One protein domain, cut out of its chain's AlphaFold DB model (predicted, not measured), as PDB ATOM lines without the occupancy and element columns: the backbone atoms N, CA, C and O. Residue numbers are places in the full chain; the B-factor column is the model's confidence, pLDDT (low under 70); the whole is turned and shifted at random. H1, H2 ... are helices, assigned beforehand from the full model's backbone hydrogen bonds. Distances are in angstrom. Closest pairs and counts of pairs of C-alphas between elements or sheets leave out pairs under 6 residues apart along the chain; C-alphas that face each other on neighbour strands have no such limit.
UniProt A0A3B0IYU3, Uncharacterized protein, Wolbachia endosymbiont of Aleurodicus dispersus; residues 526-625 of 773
ATOM      1  N   ALA A 526      79.365 116.954 103.354       92.75
ATOM      2  CA  ALA A 526      80.552 116.426 102.705       92.75
ATOM      3  C   ALA A 526      80.707 116.939 101.268       92.75
ATOM      4  O   ALA A 526      81.816 117.331 100.919       92.75
ATOM      5  N   GLU A 527      79.608 117.059 100.511       91.62
ATOM      6  CA  GLU A 527      79.552 117.606  99.137       91.62
ATOM      7  C   GLU A 527      80.191 118.999  98.982       91.62
ATOM      8  O   GLU A 527      80.559 119.410  97.889       91.62
ATOM      9  N   LYS A 528      80.314 119.762 100.076       85.69
ATOM     10  CA  LYS A 528      80.891 121.120 100.080       85.69
ATOM     11  C   LYS A 528      82.374 121.145 100.461       85.69
ATOM     12  O   LYS A 528      82.896 122.208 100.802       85.69
ATOM     13  N   GLY A 529      83.010 119.983 100.563       82.19
ATOM     14  CA  GLY A 529      84.381 119.818 101.029       82.19
ATOM     15  C   GLY A 529      85.275 119.184  99.980       82.19
ATOM     16  O   GLY A 529      84.822 118.368  99.188       82.19
ATOM     17  N   ASN A 530      86.565 119.503 100.041       84.31
ATOM     18  CA  ASN A 530      87.564 118.821  99.228       84.31
ATOM     19  C   ASN A 530      87.803 117.409  99.768       84.31
ATOM     20  O   ASN A 530      87.737 117.173 100.982       84.31
ATOM     21  N   HIS A 531      88.095 116.475  98.868       87.69
ATOM     22  CA  HIS A 531      88.365 115.091  99.228       87.69
ATOM     23  C   HIS A 531      89.642 114.984 100.081       87.69
ATOM     24  O   HIS A 531      90.637 115.661  99.814       87.69
ATOM     25  N   LEU A 532      89.641 114.118 101.099       82.69
ATOM     26  CA  LEU A 532      90.759 114.004 102.044       82.69
ATOM     27  C   LEU A 532      92.077 113.594 101.375       82.69
ATOM     28  O   LEU A 532      93.128 114.060 101.795       82.69
ATOM     29  N   SER A 533      92.044 112.793 100.303       78.56
ATOM     30  CA  SER A 533      93.266 112.424  99.559       78.56
ATOM     31  C   SER A 533      94.004 113.622  98.950       78.56
ATOM     32  O   SER A 533      95.208 113.550  98.716       78.56
ATOM     33  N   GLN A 534      93.305 114.735  98.711       78.38
ATOM     34  CA  GLN A 534      93.890 115.971  98.190       78.38
ATOM     35  C   GLN A 534      94.484 116.837  99.315       78.38
ATOM     36  O   GLN A 534      95.125 117.853  99.047       78.38
ATOM     37  N   MET A 535      94.301 116.446 100.582       66.94
ATOM     38  CA  MET A 535      94.700 117.212 101.759       66.94
ATOM     39  C   MET A 535      95.673 116.430 102.644       66.94
ATOM     40  O   MET A 535      95.301 115.508 103.358       66.94
ATOM     41  N   LYS A 536      96.938 116.865 102.683       61.97
ATOM     42  CA  LYS A 536      97.954 116.288 103.589       61.97
ATOM     43  C   LYS A 536      97.845 116.808 105.032       61.97
ATOM     44  O   LYS A 536      98.349 116.182 105.963       61.97
ATOM     45  N   THR A 537      97.218 117.968 105.226       65.00
ATOM     46  CA  THR A 537      97.127 118.666 106.519       65.00
ATOM     47  C   THR A 537      95.799 119.398 106.645       65.00
ATOM     48  O   THR A 537      95.459 120.166 105.748       65.00
ATOM     49  N   ILE A 538      95.098 119.210 107.767       67.25
ATOM     50  CA  ILE A 538      93.817 119.877 108.059       67.25
ATOM     51  C   ILE A 538      93.992 120.827 109.246       67.25
ATOM     52  O   ILE A 538      94.492 120.441 110.311       67.25
ATOM     53  N   CYS A 539      93.577 122.078 109.053       58.22
ATOM     54  CA  CYS A 539      93.603 123.127 110.070       58.22
ATOM     55  C   CYS A 539      92.219 123.274 110.702       58.22
ATOM     56  O   CYS A 539      91.217 123.306 110.001       58.22
ATOM     57  N   ASP A 540      92.171 123.385 112.028       56.69
ATOM     58  CA  ASP A 540      90.922 123.390 112.794       56.69
ATOM     59  C   ASP A 540      90.327 124.811 112.884       56.69
ATOM     60  O   ASP A 540      90.919 125.670 113.559       56.69
ATOM     61  N   PRO A 541      89.173 125.105 112.251       55.03
ATOM     62  CA  PRO A 541      88.508 126.386 112.442       55.03
ATOM     63  C   PRO A 541      87.924 126.508 113.866       55.03
ATOM     64  O   PRO A 541      87.997 125.606 114.696       55.03
ATOM     65  N   GLU A 542      87.478 127.703 114.246       52.34
ATOM     66  CA  GLU A 542      87.066 128.051 115.615       52.34
ATOM     67  C   GLU A 542      85.964 127.169 116.230       52.34
ATOM     68  O   GLU A 542      85.167 126.561 115.528       52.34
ATOM     69  N   LYS A 543      85.910 127.150 117.578       55.88
ATOM     70  CA  LYS A 543      85.060 126.326 118.475       55.88
ATOM     71  C   LYS A 543      83.533 126.406 118.234       55.88
ATOM     72  O   LYS A 543      82.757 125.893 119.040       55.88
ATOM     73  N   LYS A 544      83.054 127.058 117.173       66.12
ATOM     74  CA  LYS A 544      81.627 127.185 116.879       66.12
ATOM     75  C   LYS A 544      81.151 125.944 116.126       66.12
ATOM     76  O   LYS A 544      81.280 125.857 114.909       66.12
ATOM     77  N   HIS A 545      80.564 124.998 116.861       78.19
ATOM     78  CA  HIS A 545      79.902 123.835 116.266       78.19
ATOM     79  C   HIS A 545      78.878 124.293 115.225       78.19
ATOM     80  O   HIS A 545      77.982 125.097 115.520       78.19
ATOM     81  N   ASP A 546      79.020 123.793 114.002       86.56
ATOM     82  CA  ASP A 546      78.116 124.139 112.919       86.56
ATOM     83  C   ASP A 546      76.741 123.480 113.105       86.56
ATOM     84  O   ASP A 546      76.532 122.595 113.941       86.56
ATOM     85  N   ASN A 547      75.760 123.941 112.332       89.44
ATOM     86  CA  ASN A 547      74.393 123.449 112.478       89.44
ATOM     87  C   ASN A 547      74.244 121.985 112.043       89.44
ATOM     88  O   ASN A 547      73.381 121.301 112.575       89.44
ATOM     89  N   THR A 548      75.096 121.463 111.154       92.19
ATOM     90  CA  THR A 548      75.097 120.025 110.833       92.19
ATOM     91  C   THR A 548      75.575 119.191 112.021       92.19
ATOM     92  O   THR A 548      74.909 118.222 112.369       92.19
ATOM     93  N   THR A 549      76.657 119.590 112.695       93.19
ATOM     94  CA  THR A 549      77.153 118.918 113.910       93.19
ATOM     95  C   THR A 549      76.078 118.924 114.990       93.19
ATOM     96  O   THR A 549      75.768 117.881 115.556       93.19
ATOM     97  N   LYS A 550      75.462 120.086 115.252       94.38
ATOM     98  CA  LYS A 550      74.373 120.203 116.235       94.38
ATOM     99  C   LYS A 550      73.181 119.311 115.880       94.38
ATOM    100  O   LYS A 550      72.574 118.740 116.777       94.38
ATOM    101  N   PHE A 551      72.850 119.202 114.593       95.75
ATOM    102  CA  PHE A 551      71.747 118.376 114.105       95.75
ATOM    103  C   PHE A 551      72.046 116.887 114.287       95.75
ATOM    104  O   PHE A 551      71.244 116.187 114.888       95.75
ATOM    105  N   CYS A 552      73.228 116.427 113.864       96.25
ATOM    106  CA  CYS A 552      73.651 115.034 114.026       96.25
ATOM    107  C   CYS A 552      73.752 114.645 115.505       96.25
ATOM    108  O   CYS A 552      73.260 113.594 115.895       96.25
ATOM    109  N   ALA A 553      74.320 115.512 116.351       95.56
ATOM    110  CA  ALA A 553      74.366 115.285 117.793       95.56
ATOM    111  C   ALA A 553      72.963 115.150 118.391       95.56
ATOM    112  O   ALA A 553      72.743 114.287 119.234       95.56
ATOM    113  N   LYS A 554      72.011 115.971 117.929       95.31
ATOM    114  CA  LYS A 554      70.624 115.896 118.385       95.31
ATOM    115  C   LYS A 554      69.925 114.629 117.897       95.31
ATOM    116  O   LYS A 554      69.215 114.037 118.692       95.31
ATOM    117  N   LEU A 555      70.146 114.198 116.652       96.19
ATOM    118  CA  LEU A 555      69.646 112.914 116.140       96.19
ATOM    119  C   LEU A 555      70.158 111.735 116.977       96.19
ATOM    120  O   LEU A 555      69.372 110.887 117.377       96.19
ATOM    121  N   LEU A 556      71.451 111.717 117.310       96.00
ATOM    122  CA  LEU A 556      72.025 110.706 118.207       96.00
ATOM    123  C   LEU A 556      71.387 110.765 119.604       96.00
ATOM    124  O   LEU A 556      71.083 109.730 120.179       96.00
ATOM    125  N   GLU A 557      71.154 111.967 120.143       93.56
ATOM    126  CA  GLU A 557      70.482 112.161 121.441       93.56
ATOM    127  C   GLU A 557      69.050 111.604 121.444       93.56
ATOM    128  O   GLU A 557      68.595 111.128 122.477       93.56
ATOM    129  N   VAL A 558      68.347 111.653 120.307       91.44
ATOM    130  CA  VAL A 558      66.978 111.129 120.175       91.44
ATOM    131  C   VAL A 558      66.912 109.665 119.712       91.44
ATOM    132  O   VAL A 558      65.818 109.177 119.457       91.44
ATOM    133  N   GLY A 559      68.047 108.958 119.627       91.81
ATOM    134  CA  GLY A 559      68.083 107.512 119.355       91.81
ATOM    135  C   GLY A 559      68.501 107.103 117.937       91.81
ATOM    136  O   GLY A 559      68.197 105.990 117.509       91.81
ATOM    137  N   ALA A 560      69.186 107.971 117.186       95.38
ATOM    138  CA  ALA A 560      69.791 107.564 115.916       95.38
ATOM    139  C   ALA A 560      70.936 106.574 116.135       95.38
ATOM    140  O   ALA A 560      71.801 106.807 116.983       95.38
ATOM    141  N   ASP A 561      70.990 105.514 115.325       94.38
ATOM    142  CA  ASP A 561      72.079 104.541 115.391       94.38
ATOM    143  C   ASP A 561      73.421 105.226 115.092       94.38
ATOM    144  O   ASP A 561      73.655 105.763 114.003       94.38
ATOM    145  N   SER A 562      74.341 105.174 116.057       94.81
ATOM    146  CA  SER A 562      75.693 105.717 115.919       94.81
ATOM    147  C   SER A 562      76.469 105.103 114.747       94.81
ATOM    148  O   SER A 562      77.340 105.769 114.177       94.81
ATOM    149  N   ARG A 563      76.139 103.877 114.312       94.12
ATOM    150  CA  ARG A 563      76.725 103.238 113.120       94.12
ATOM    151  C   ARG A 563      76.434 104.021 111.841       94.12
ATOM    152  O   ARG A 563      77.287 104.028 110.951       94.12
ATOM    153  N   SER A 564      75.321 104.757 111.791       94.31
ATOM    154  CA  SER A 564      74.964 105.647 110.679       94.31
ATOM    155  C   SER A 564      75.951 106.807 110.492       94.31
ATOM    156  O   SER A 564      75.949 107.448 109.447       94.31
ATOM    157  N   LEU A 565      76.850 107.078 111.450       96.06
ATOM    158  CA  LEU A 565      77.934 108.048 111.249       96.06
ATOM    159  C   LEU A 565      78.904 107.624 110.141       96.06
ATOM    160  O   LEU A 565      79.621 108.476 109.614       96.06
ATOM    161  N   LYS A 566      78.967 106.329 109.805       95.19
ATOM    162  CA  LYS A 566      79.840 105.789 108.761       95.19
ATOM    163  C   LYS A 566      79.227 106.032 107.379       95.19
ATOM    164  O   LYS A 566      78.132 105.549 107.092       95.19
ATOM    165  N   LEU A 567      79.975 106.708 106.511       94.12
ATOM    166  CA  LEU A 567      79.671 106.803 105.083       94.12
ATOM    167  C   LEU A 567      80.412 105.683 104.339       94.12
ATOM    168  O   LEU A 567      81.590 105.444 104.609       94.12
ATOM    169  N   LYS A 568      79.702 104.935 103.484       88.81
ATOM    170  CA  LYS A 568      80.286 103.827 102.704       88.81
ATOM    171  C   LYS A 568      81.077 104.362 101.506       88.81
ATOM    172  O   LYS A 568      82.196 103.907 101.269       88.81
ATOM    173  N   ASP A 569      80.507 105.341 100.803       90.19
ATOM    174  CA  ASP A 569      81.087 105.883  99.579       90.19
ATOM    175  C   ASP A 569      82.288 106.769  99.893       90.19
ATOM    176  O   ASP A 569      82.215 107.738 100.657       90.19
ATOM    177  N   GLN A 570      83.420 106.424  99.283       90.19
ATOM    178  CA  GLN A 570      84.686 107.098  99.559       90.19
ATOM    179  C   GLN A 570      84.687 108.548  99.076       90.19
ATOM    180  O   GLN A 570      85.397 109.363  99.653       90.19
ATOM    181  N   GLU A 571      83.868 108.890  98.081       91.12
ATOM    182  CA  GLU A 571      83.733 110.258  97.570       91.12
ATOM    183  C   GLU A 571      83.324 111.267  98.657       91.12
ATOM    184  O   GLU A 571      83.752 112.422  98.627       91.12
ATOM    185  N   PHE A 572      82.584 110.822  99.681       91.75
ATOM    186  CA  PHE A 572      82.165 111.668 100.801       91.75
ATOM    187  C   PHE A 572      83.178 111.707 101.950       91.75
ATOM    188  O   PHE A 572      82.944 112.380 102.959       91.75
ATOM    189  N   HIS A 573      84.333 111.045 101.819       92.50
ATOM    190  CA  HIS A 573      85.460 111.205 102.736       92.50
ATOM    191  C   HIS A 573      86.165 112.542 102.482       92.50
ATOM    192  O   HIS A 573      87.293 112.608 101.990       92.50
ATOM    193  N   THR A 574      85.478 113.630 102.821       91.62
ATOM    194  CA  THR A 574      85.946 115.001 102.616       91.62
ATOM    195  C   THR A 574      86.399 115.649 103.918       91.62
ATOM    196  O   THR A 574      86.066 115.202 105.022       91.62
ATOM    197  N   GLU A 575      87.132 116.755 103.802       88.75
ATOM    198  CA  GLU A 575      87.541 117.577 104.945       88.75
ATOM    199  C   GLU A 575      86.337 117.964 105.819       88.75
ATOM    200  O   GLU A 575      86.419 117.959 107.047       88.75
ATOM    201  N   LYS A 576      85.183 118.259 105.204       90.50
ATOM    202  CA  LYS A 576      83.976 118.668 105.934       90.50
ATOM    203  C   LYS A 576      83.389 117.520 106.745       90.50
ATOM    204  O   LYS A 576      83.033 117.751 107.898       90.50
ATOM    205  N   TYR A 577      83.330 116.314 106.183       93.62
ATOM    206  CA  TYR A 577      82.898 115.119 106.910       93.62
ATOM    207  C   TYR A 577      83.830 114.823 108.092       93.62
ATOM    208  O   TYR A 577      83.370 114.691 109.228       93.62
ATOM    209  N   TYR A 578      85.143 114.844 107.849       91.19
ATOM    210  CA  TYR A 578      86.163 114.687 108.885       91.19
ATOM    211  C   TYR A 578      86.006 115.706 110.026       91.19
ATOM    212  O   TYR A 578      85.962 115.337 111.205       91.19
ATOM    213  N   CYS A 579      85.863 116.990 109.687       88.38
ATOM    214  CA  CYS A 579      85.647 118.052 110.668       88.38
ATOM    215  C   CYS A 579      84.361 117.825 111.470       88.38
ATOM    216  O   CYS A 579      84.359 118.021 112.683       88.38
ATOM    217  N   THR A 580      83.275 117.377 110.831       92.06
ATOM    218  CA  THR A 580      82.021 117.069 111.530       92.06
ATOM    219  C   THR A 580      82.192 115.924 112.531       92.06
ATOM    220  O   THR A 580      81.749 116.075 113.670       92.06
ATOM    221  N   LEU A 581      82.888 114.833 112.186       93.25
ATOM    222  CA  LEU A 581      83.192 113.749 113.136       93.25
ATOM    223  C   LEU A 581      84.009 114.257 114.333       93.25
ATOM    224  O   LEU A 581      83.669 113.997 115.489       93.25
ATOM    225  N   ARG A 582      85.047 115.055 114.071       89.38
ATOM    226  CA  ARG A 582      85.856 115.684 115.124       89.38
ATOM    227  C   ARG A 582      85.031 116.617 116.010       89.38
ATOM    228  O   ARG A 582      85.233 116.657 117.224       89.38
ATOM    229  N   HIS A 583      84.117 117.389 115.429       91.00
ATOM    230  CA  HIS A 583      83.240 118.262 116.199       91.00
ATOM    231  C   HIS A 583      82.246 117.466 117.044       91.00
ATOM    232  O   HIS A 583      81.988 117.876 118.171       91.00
ATOM    233  N   LEU A 584      81.724 116.342 116.544       93.44
ATOM    234  CA  LEU A 584      80.827 115.465 117.299       93.44
ATOM    235  C   LEU A 584      81.513 114.856 118.523       93.44
ATOM    236  O   LEU A 584      80.912 114.868 119.595       93.44
ATOM    237  N   GLU A 585      82.765 114.409 118.397       91.19
ATOM    238  CA  GLU A 585      83.567 113.906 119.525       91.19
ATOM    239  C   GLU A 585      83.696 114.947 120.650       91.19
ATOM    240  O   GLU A 585      83.554 114.621 121.826       91.19
ATOM    241  N   ASN A 586      83.933 116.211 120.285       88.00
ATOM    242  CA  ASN A 586      84.189 117.287 121.244       88.00
ATOM    243  C   ASN A 586      82.922 118.014 121.716       88.00
ATOM    244  O   ASN A 586      82.980 118.798 122.665       88.00
ATOM    245  N   TYR A 587      81.784 117.815 121.051       91.25
ATOM    246  CA  TYR A 587      80.561 118.526 121.395       91.25
ATOM    247  C   TYR A 587      79.920 117.908 122.636       91.25
ATOM    248  O   TYR A 587      79.573 116.727 122.662       91.25
ATOM    249  N   SER A 588      79.744 118.719 123.682       89.12
ATOM    250  CA  SER A 588      79.289 118.244 124.993       89.12
ATOM    251  C   SER A 588      77.954 117.502 124.932       89.12
ATOM    252  O   SER A 588      77.814 116.486 125.608       89.12
ATOM    253  N   LYS A 589      77.030 117.948 124.069       91.62
ATOM    254  CA  LYS A 589      75.691 117.359 123.898       91.62
ATOM    255  C   LYS A 589      75.657 116.072 123.072       91.62
ATOM    256  O   LYS A 589      74.605 115.453 122.998       91.62
ATOM    257  N   THR A 590      76.757 115.669 122.435       94.00
ATOM    258  CA  THR A 590      76.797 114.384 121.729       94.00
ATOM    259  C   THR A 590      76.785 113.239 122.754       94.00
ATOM    260  O   THR A 590      77.611 113.266 123.679       94.00
ATOM    261  N   PRO A 591      75.907 112.230 122.600       95.62
ATOM    262  CA  PRO A 591      75.907 111.038 123.448       95.62
ATOM    263  C   PRO A 591      77.241 110.292 123.413       95.62
ATOM    264  O   PRO A 591      77.981 110.369 122.427       95.62
ATOM    265  N   GLN A 592      77.544 109.547 124.477       95.38
ATOM    266  CA  GLN A 592      78.839 108.881 124.630       95.38
ATOM    267  C   GLN A 592      79.122 107.879 123.503       95.38
ATOM    268  O   GLN A 592      80.209 107.910 122.928       95.38
ATOM    269  N   GLU A 593      78.141 107.061 123.124       94.00
ATOM    270  CA  GLU A 593      78.264 106.120 122.001       94.00
ATOM    271  C   GLU A 593      78.600 106.838 120.688       94.00
ATOM    272  O   GLU A 593      79.529 106.457 119.976       94.00
ATOM    273  N   GLY A 594      77.912 107.950 120.414       94.94
ATOM    274  CA  GLY A 594      78.183 108.806 119.262       94.94
ATOM    275  C   GLY A 594      79.597 109.397 119.274       94.94
ATOM    276  O   GLY A 594      80.263 109.406 118.239       94.94
ATOM    277  N   LYS A 595      80.093 109.843 120.438       95.94
ATOM    278  CA  LYS A 595      81.470 110.350 120.595       95.94
ATOM    279  C   LYS A 595      82.508 109.264 120.325       95.94
ATOM    280  O   LYS A 595      83.463 109.507 119.586       95.94
ATOM    281  N   VAL A 596      82.314 108.074 120.896       96.56
ATOM    282  CA  VAL A 596      83.200 106.917 120.696       96.56
ATOM    283  C   VAL A 596      83.234 106.539 119.219       96.56
ATOM    284  O   VAL A 596      84.321 106.421 118.644       96.56
ATOM    285  N   LYS A 597      82.068 106.441 118.573       97.00
ATOM    286  CA  LYS A 597      81.985 106.062 117.163       97.00
ATOM    287  C   LYS A 597      82.577 107.118 116.232       97.00
ATOM    288  O   LYS A 597      83.309 106.775 115.304       97.00
ATOM    289  N   ALA A 598      82.333 108.401 116.501       95.38
ATOM    290  CA  ALA A 598      82.935 109.495 115.745       95.38
ATOM    291  C   ALA A 598      84.469 109.495 115.859       95.38
ATOM    292  O   ALA A 598      85.157 109.656 114.850       95.38
ATOM    293  N   LYS A 599      85.010 109.247 117.060       94.19
ATOM    294  CA  LYS A 599      86.457 109.117 117.302       94.19
ATOM    295  C   LYS A 599      87.060 107.923 116.562       94.19
ATOM    296  O   LYS A 599      88.127 108.061 115.967       94.19
ATOM    297  N   GLU A 600      86.391 106.770 116.589       96.00
ATOM    298  CA  GLU A 600      86.801 105.563 115.860       96.00
ATOM    299  C   GLU A 600      86.887 105.830 114.349       96.00
ATOM    300  O   GLU A 600      87.920 105.574 113.730       96.00
ATOM    301  N   LEU A 601      85.825 106.387 113.758       94.88
ATOM    302  CA  LEU A 601      85.771 106.695 112.327       94.88
ATOM    303  C   LEU A 601      86.800 107.754 111.931       94.88
ATOM    304  O   LEU A 601      87.452 107.610 110.899       94.88
ATOM    305  N   ARG A 602      86.991 108.785 112.762       92.19
ATOM    306  CA  ARG A 602      88.008 109.812 112.517       92.19
ATOM    307  C   ARG A 602      89.405 109.200 112.426       92.19
ATOM    308  O   ARG A 602      90.092 109.453 111.444       92.19
ATOM    309  N   LYS A 603      89.802 108.371 113.400       91.56
ATOM    310  CA  LYS A 603      91.113 107.697 113.397       91.56
ATOM    311  C   LYS A 603      91.312 106.832 112.149       91.56
ATOM    312  O   LYS A 603      92.348 106.929 111.505       91.56
ATOM    313  N   LYS A 604      90.282 106.077 111.744       93.12
ATOM    314  CA  LYS A 604      90.312 105.281 110.503       93.12
ATOM    315  C   LYS A 604      90.550 106.138 109.255       93.12
ATOM    316  O   LYS A 604      91.250 105.704 108.346       93.12
ATOM    317  N   LEU A 605      89.985 107.346 109.192       90.50
ATOM    318  CA  LEU A 605      90.236 108.284 108.089       90.50
ATOM    319  C   LEU A 605      91.652 108.879 108.141       90.50
ATOM    320  O   LEU A 605      92.275 109.018 107.089       90.50
ATOM    321  N   GLU A 606      92.156 109.215 109.334       88.31
ATOM    322  CA  GLU A 606      93.530 109.713 109.535       88.31
ATOM    323  C   GLU A 606      94.560 108.694 109.043       88.31
ATOM    324  O   GLU A 606      95.450 109.050 108.270       88.31
ATOM    325  N   GLU A 607      94.392 107.427 109.428       88.56
ATOM    326  CA  GLU A 607      95.232 106.306 108.998       88.56
ATOM    327  C   GLU A 607      95.119 106.072 107.487       88.56
ATOM    328  O   GLU A 607      96.131 106.048 106.787       88.56
ATOM    329  N   LYS A 608      93.890 105.966 106.958       89.81
ATOM    330  CA  LYS A 608      93.646 105.649 105.542       89.81
ATOM    331  C   LYS A 608      94.218 106.692 104.578       89.81
ATOM    332  O   LYS A 608      94.722 106.323 103.521       89.81
ATOM    333  N   TYR A 609      94.108 107.978 104.904       87.19
ATOM    334  CA  TYR A 609      94.522 109.072 104.014       87.19
ATOM    335  C   TYR A 609      95.812 109.775 104.468       87.19
ATOM    336  O   TYR A 609      96.196 110.780 103.872       87.19
ATOM    337  N   ASN A 610      96.493 109.258 105.500       82.75
ATOM    338  CA  ASN A 610      97.706 109.840 106.090       82.75
ATOM    339  C   ASN A 610      97.548 111.338 106.428       82.75
ATOM    340  O   ASN A 610      98.416 112.175 106.149       82.75
ATOM    341  N   VAL A 611      96.394 111.689 106.997       77.12
ATOM    342  CA  VAL A 611      96.031 113.075 107.309       77.12
ATOM    343  C   VAL A 611      96.672 113.477 108.631       77.12
ATOM    344  O   VAL A 611      96.408 112.878 109.672       77.12
ATOM    345  N   ARG A 612      97.483 114.541 108.621       68.81
ATOM    346  CA  ARG A 612      98.078 115.099 109.847       68.81
ATOM    347  C   ARG A 612      97.232 116.244 110.398       68.81
ATOM    348  O   ARG A 612      96.977 117.233 109.706       68.81
ATOM    349  N   THR A 613      96.855 116.141 111.670       63.19
ATOM    350  CA  THR A 613      96.045 117.150 112.367       63.19
ATOM    351  C   THR A 613      96.932 118.086 113.185       63.19
ATOM    352  O   THR A 613      97.608 117.652 114.116       63.19
ATOM    353  N   PHE A 614      96.905 119.388 112.894       58.22
ATOM    354  CA  PHE A 614      97.602 120.375 113.723       58.22
ATOM    355  C   PHE A 614      96.722 120.842 114.892       58.22
ATOM    356  O   PHE A 614      95.582 121.273 114.714       58.22
ATOM    357  N   SER A 615      97.265 120.792 116.112       54.03
ATOM    358  CA  SER A 615      96.669 121.450 117.282       54.03
ATOM    359  C   SER A 615      96.898 122.963 117.222       54.03
ATOM    360  O   SER A 615      97.977 123.423 116.843       54.03
ATOM    361  N   LYS A 616      95.935 123.761 117.705       49.09
ATOM    362  CA  LYS A 616      96.087 125.223 117.856       49.09
ATOM    363  C   LYS A 616      97.275 125.618 118.739       49.09
ATOM    364  O   LYS A 616      97.787 126.725 118.599       49.09
ATOM    365  N   LYS A 617      97.738 124.730 119.631       45.25
ATOM    366  CA  LYS A 617      98.955 124.942 120.435       45.25
ATOM    367  C   LYS A 617     100.195 125.013 119.531       45.25
ATOM    368  O   LYS A 617     100.980 125.944 119.659       45.25
ATOM    369  N   CYS A 618     100.293 124.124 118.540       44.34
ATOM    370  CA  CYS A 618     101.333 124.155 117.507       44.34
ATOM    371  C   CYS A 618     101.167 125.350 116.561       44.34
ATOM    372  O   CYS A 618     102.158 125.922 116.122       44.34
ATOM    373  N   GLN A 619      99.927 125.762 116.287       48.38
ATOM    374  CA  GLN A 619      99.621 126.917 115.443       48.38
ATOM    375  C   GLN A 619     100.011 128.243 116.110       48.38
ATOM    376  O   GLN A 619     100.575 129.091 115.441       48.38
ATOM    377  N   ARG A 620      99.805 128.409 117.425       47.75
ATOM    378  CA  ARG A 620     100.291 129.581 118.183       47.75
ATOM    379  C   ARG A 620     101.813 129.638 118.266       47.75
ATOM    380  O   ARG A 620     102.369 130.724 118.170       47.75
ATOM    381  N   ILE A 621     102.471 128.487 118.403       47.28
ATOM    382  CA  ILE A 621     103.937 128.396 118.362       47.28
ATOM    383  C   ILE A 621     104.437 128.804 116.968       47.28
ATOM    384  O   ILE A 621     105.307 129.661 116.873       47.28
ATOM    385  N   LEU A 622     103.810 128.307 115.896       39.50
ATOM    386  CA  LEU A 622     104.106 128.690 114.511       39.50
ATOM    387  C   LEU A 622     103.756 130.142 114.171       39.50
ATOM    388  O   LEU A 622     104.484 130.766 113.420       39.50
ATOM    389  N   HIS A 623     102.680 130.706 114.712       40.78
ATOM    390  CA  HIS A 623     102.273 132.086 114.429       40.78
ATOM    391  C   HIS A 623     103.102 133.106 115.225       40.78
ATOM    392  O   HIS A 623     103.266 134.235 114.778       40.78
ATOM    393  N   LYS A 624     103.667 132.705 116.379       43.22
ATOM    394  CA  LYS A 624     104.665 133.493 117.123       43.22
ATOM    395  C   LYS A 624     106.080 133.409 116.537       43.22
ATOM    396  O   LYS A 624     106.893 134.258 116.867       43.22
ATOM    397  N   THR A 625     106.388 132.422 115.689       45.84
ATOM    398  CA  THR A 625     107.753 132.221 115.145       45.84
ATOM    399  C   THR A 625     107.839 132.110 113.615       45.84
ATOM    400  O   THR A 625     108.920 131.881 113.084       45.84
TER     401      THR A 625
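What this domain is: This is residues 526 to 625 of the 773 residues of an uncharacterized protein of Wolbachia endosymbiont of Aleurodicus dispersus (UniProt A0A3B0IYU3). What does the domain look like? A helical hairpin of H3 and H4 makes the core, with H1 packed on H3 and the short H2 packed on H4, while the last helix, H5, touches no helix and sticks out with residues 620 to 625 at one end of the longest axis. Before H1, residues 526 to 546 form a long stretch with no named element. What is it made of? The printed part has 100 residues with five named helices, H1 to H5 in order, and no named strand; its class is all helix. How large is its outline? It is compact, with a radius of gyration of the C-alphas of 13.8 A, yet elongated, spanning 47 by 28 by 22 A.

Where its parts are: Where do the first helices lie? H1 is residues 547 to 557, 14.9 A long, and begins with C-alpha 547 at (74.393, 123.449, 112.478). H2 is residues 562 to 565, 5.7 A long. Where are the others? H3 is residues 575 to 586, 16.6 A long, and H4, the longest, is residues 592 to 609, 25.9 A long, with C-alpha 592 at (78.839, 108.881, 124.630). H5 is residues 616 to 625, 13.9 A long, and ends with C-alpha 625 at (107.753, 132.221, 115.145).

How they stand to each other: What does H1 touch? It touches H3, which meets it with residues 580 to 584 alone, at a steep tilt of 49 degrees, the same way; the closest C-alphas, of Thr 549 and Thr 580, are 5.7 A apart. What does H2 touch? It touches H4, which meets it with residues 593 to 598 alone; the closest C-alphas, of Ser 562 and Gly 594, are 5.2 A apart. How do H3 and H4 stand? They touch as a helical hairpin, opposite ways at a steep tilt of 36 degrees, only just past shallow, and the closest C-alphas, of Glu 585 and Lys 595, are 4.3 A apart. What of H5 and the backbones? H5 is apart from H1, H2, H3 and H4. In H1, H3, H4 and H5 every O i to N i+4 pair is within hydrogen-bond range, and H2 is too short for such a pair.

The domain as a whole: How far does it reach? The two C-alphas farthest apart, of Gly 559 and Thr 625, are 46.9 A apart. Are there cuts or long links? The printed part has no cut, and no link between named helices is long; residues 537 to 538 pair in parallel with residues 612 to 613. Where is confidence low? The model's pLDDT is under 70 in residues 535 to 544 and 612 to 625, and its mean over the printed part is 82.3.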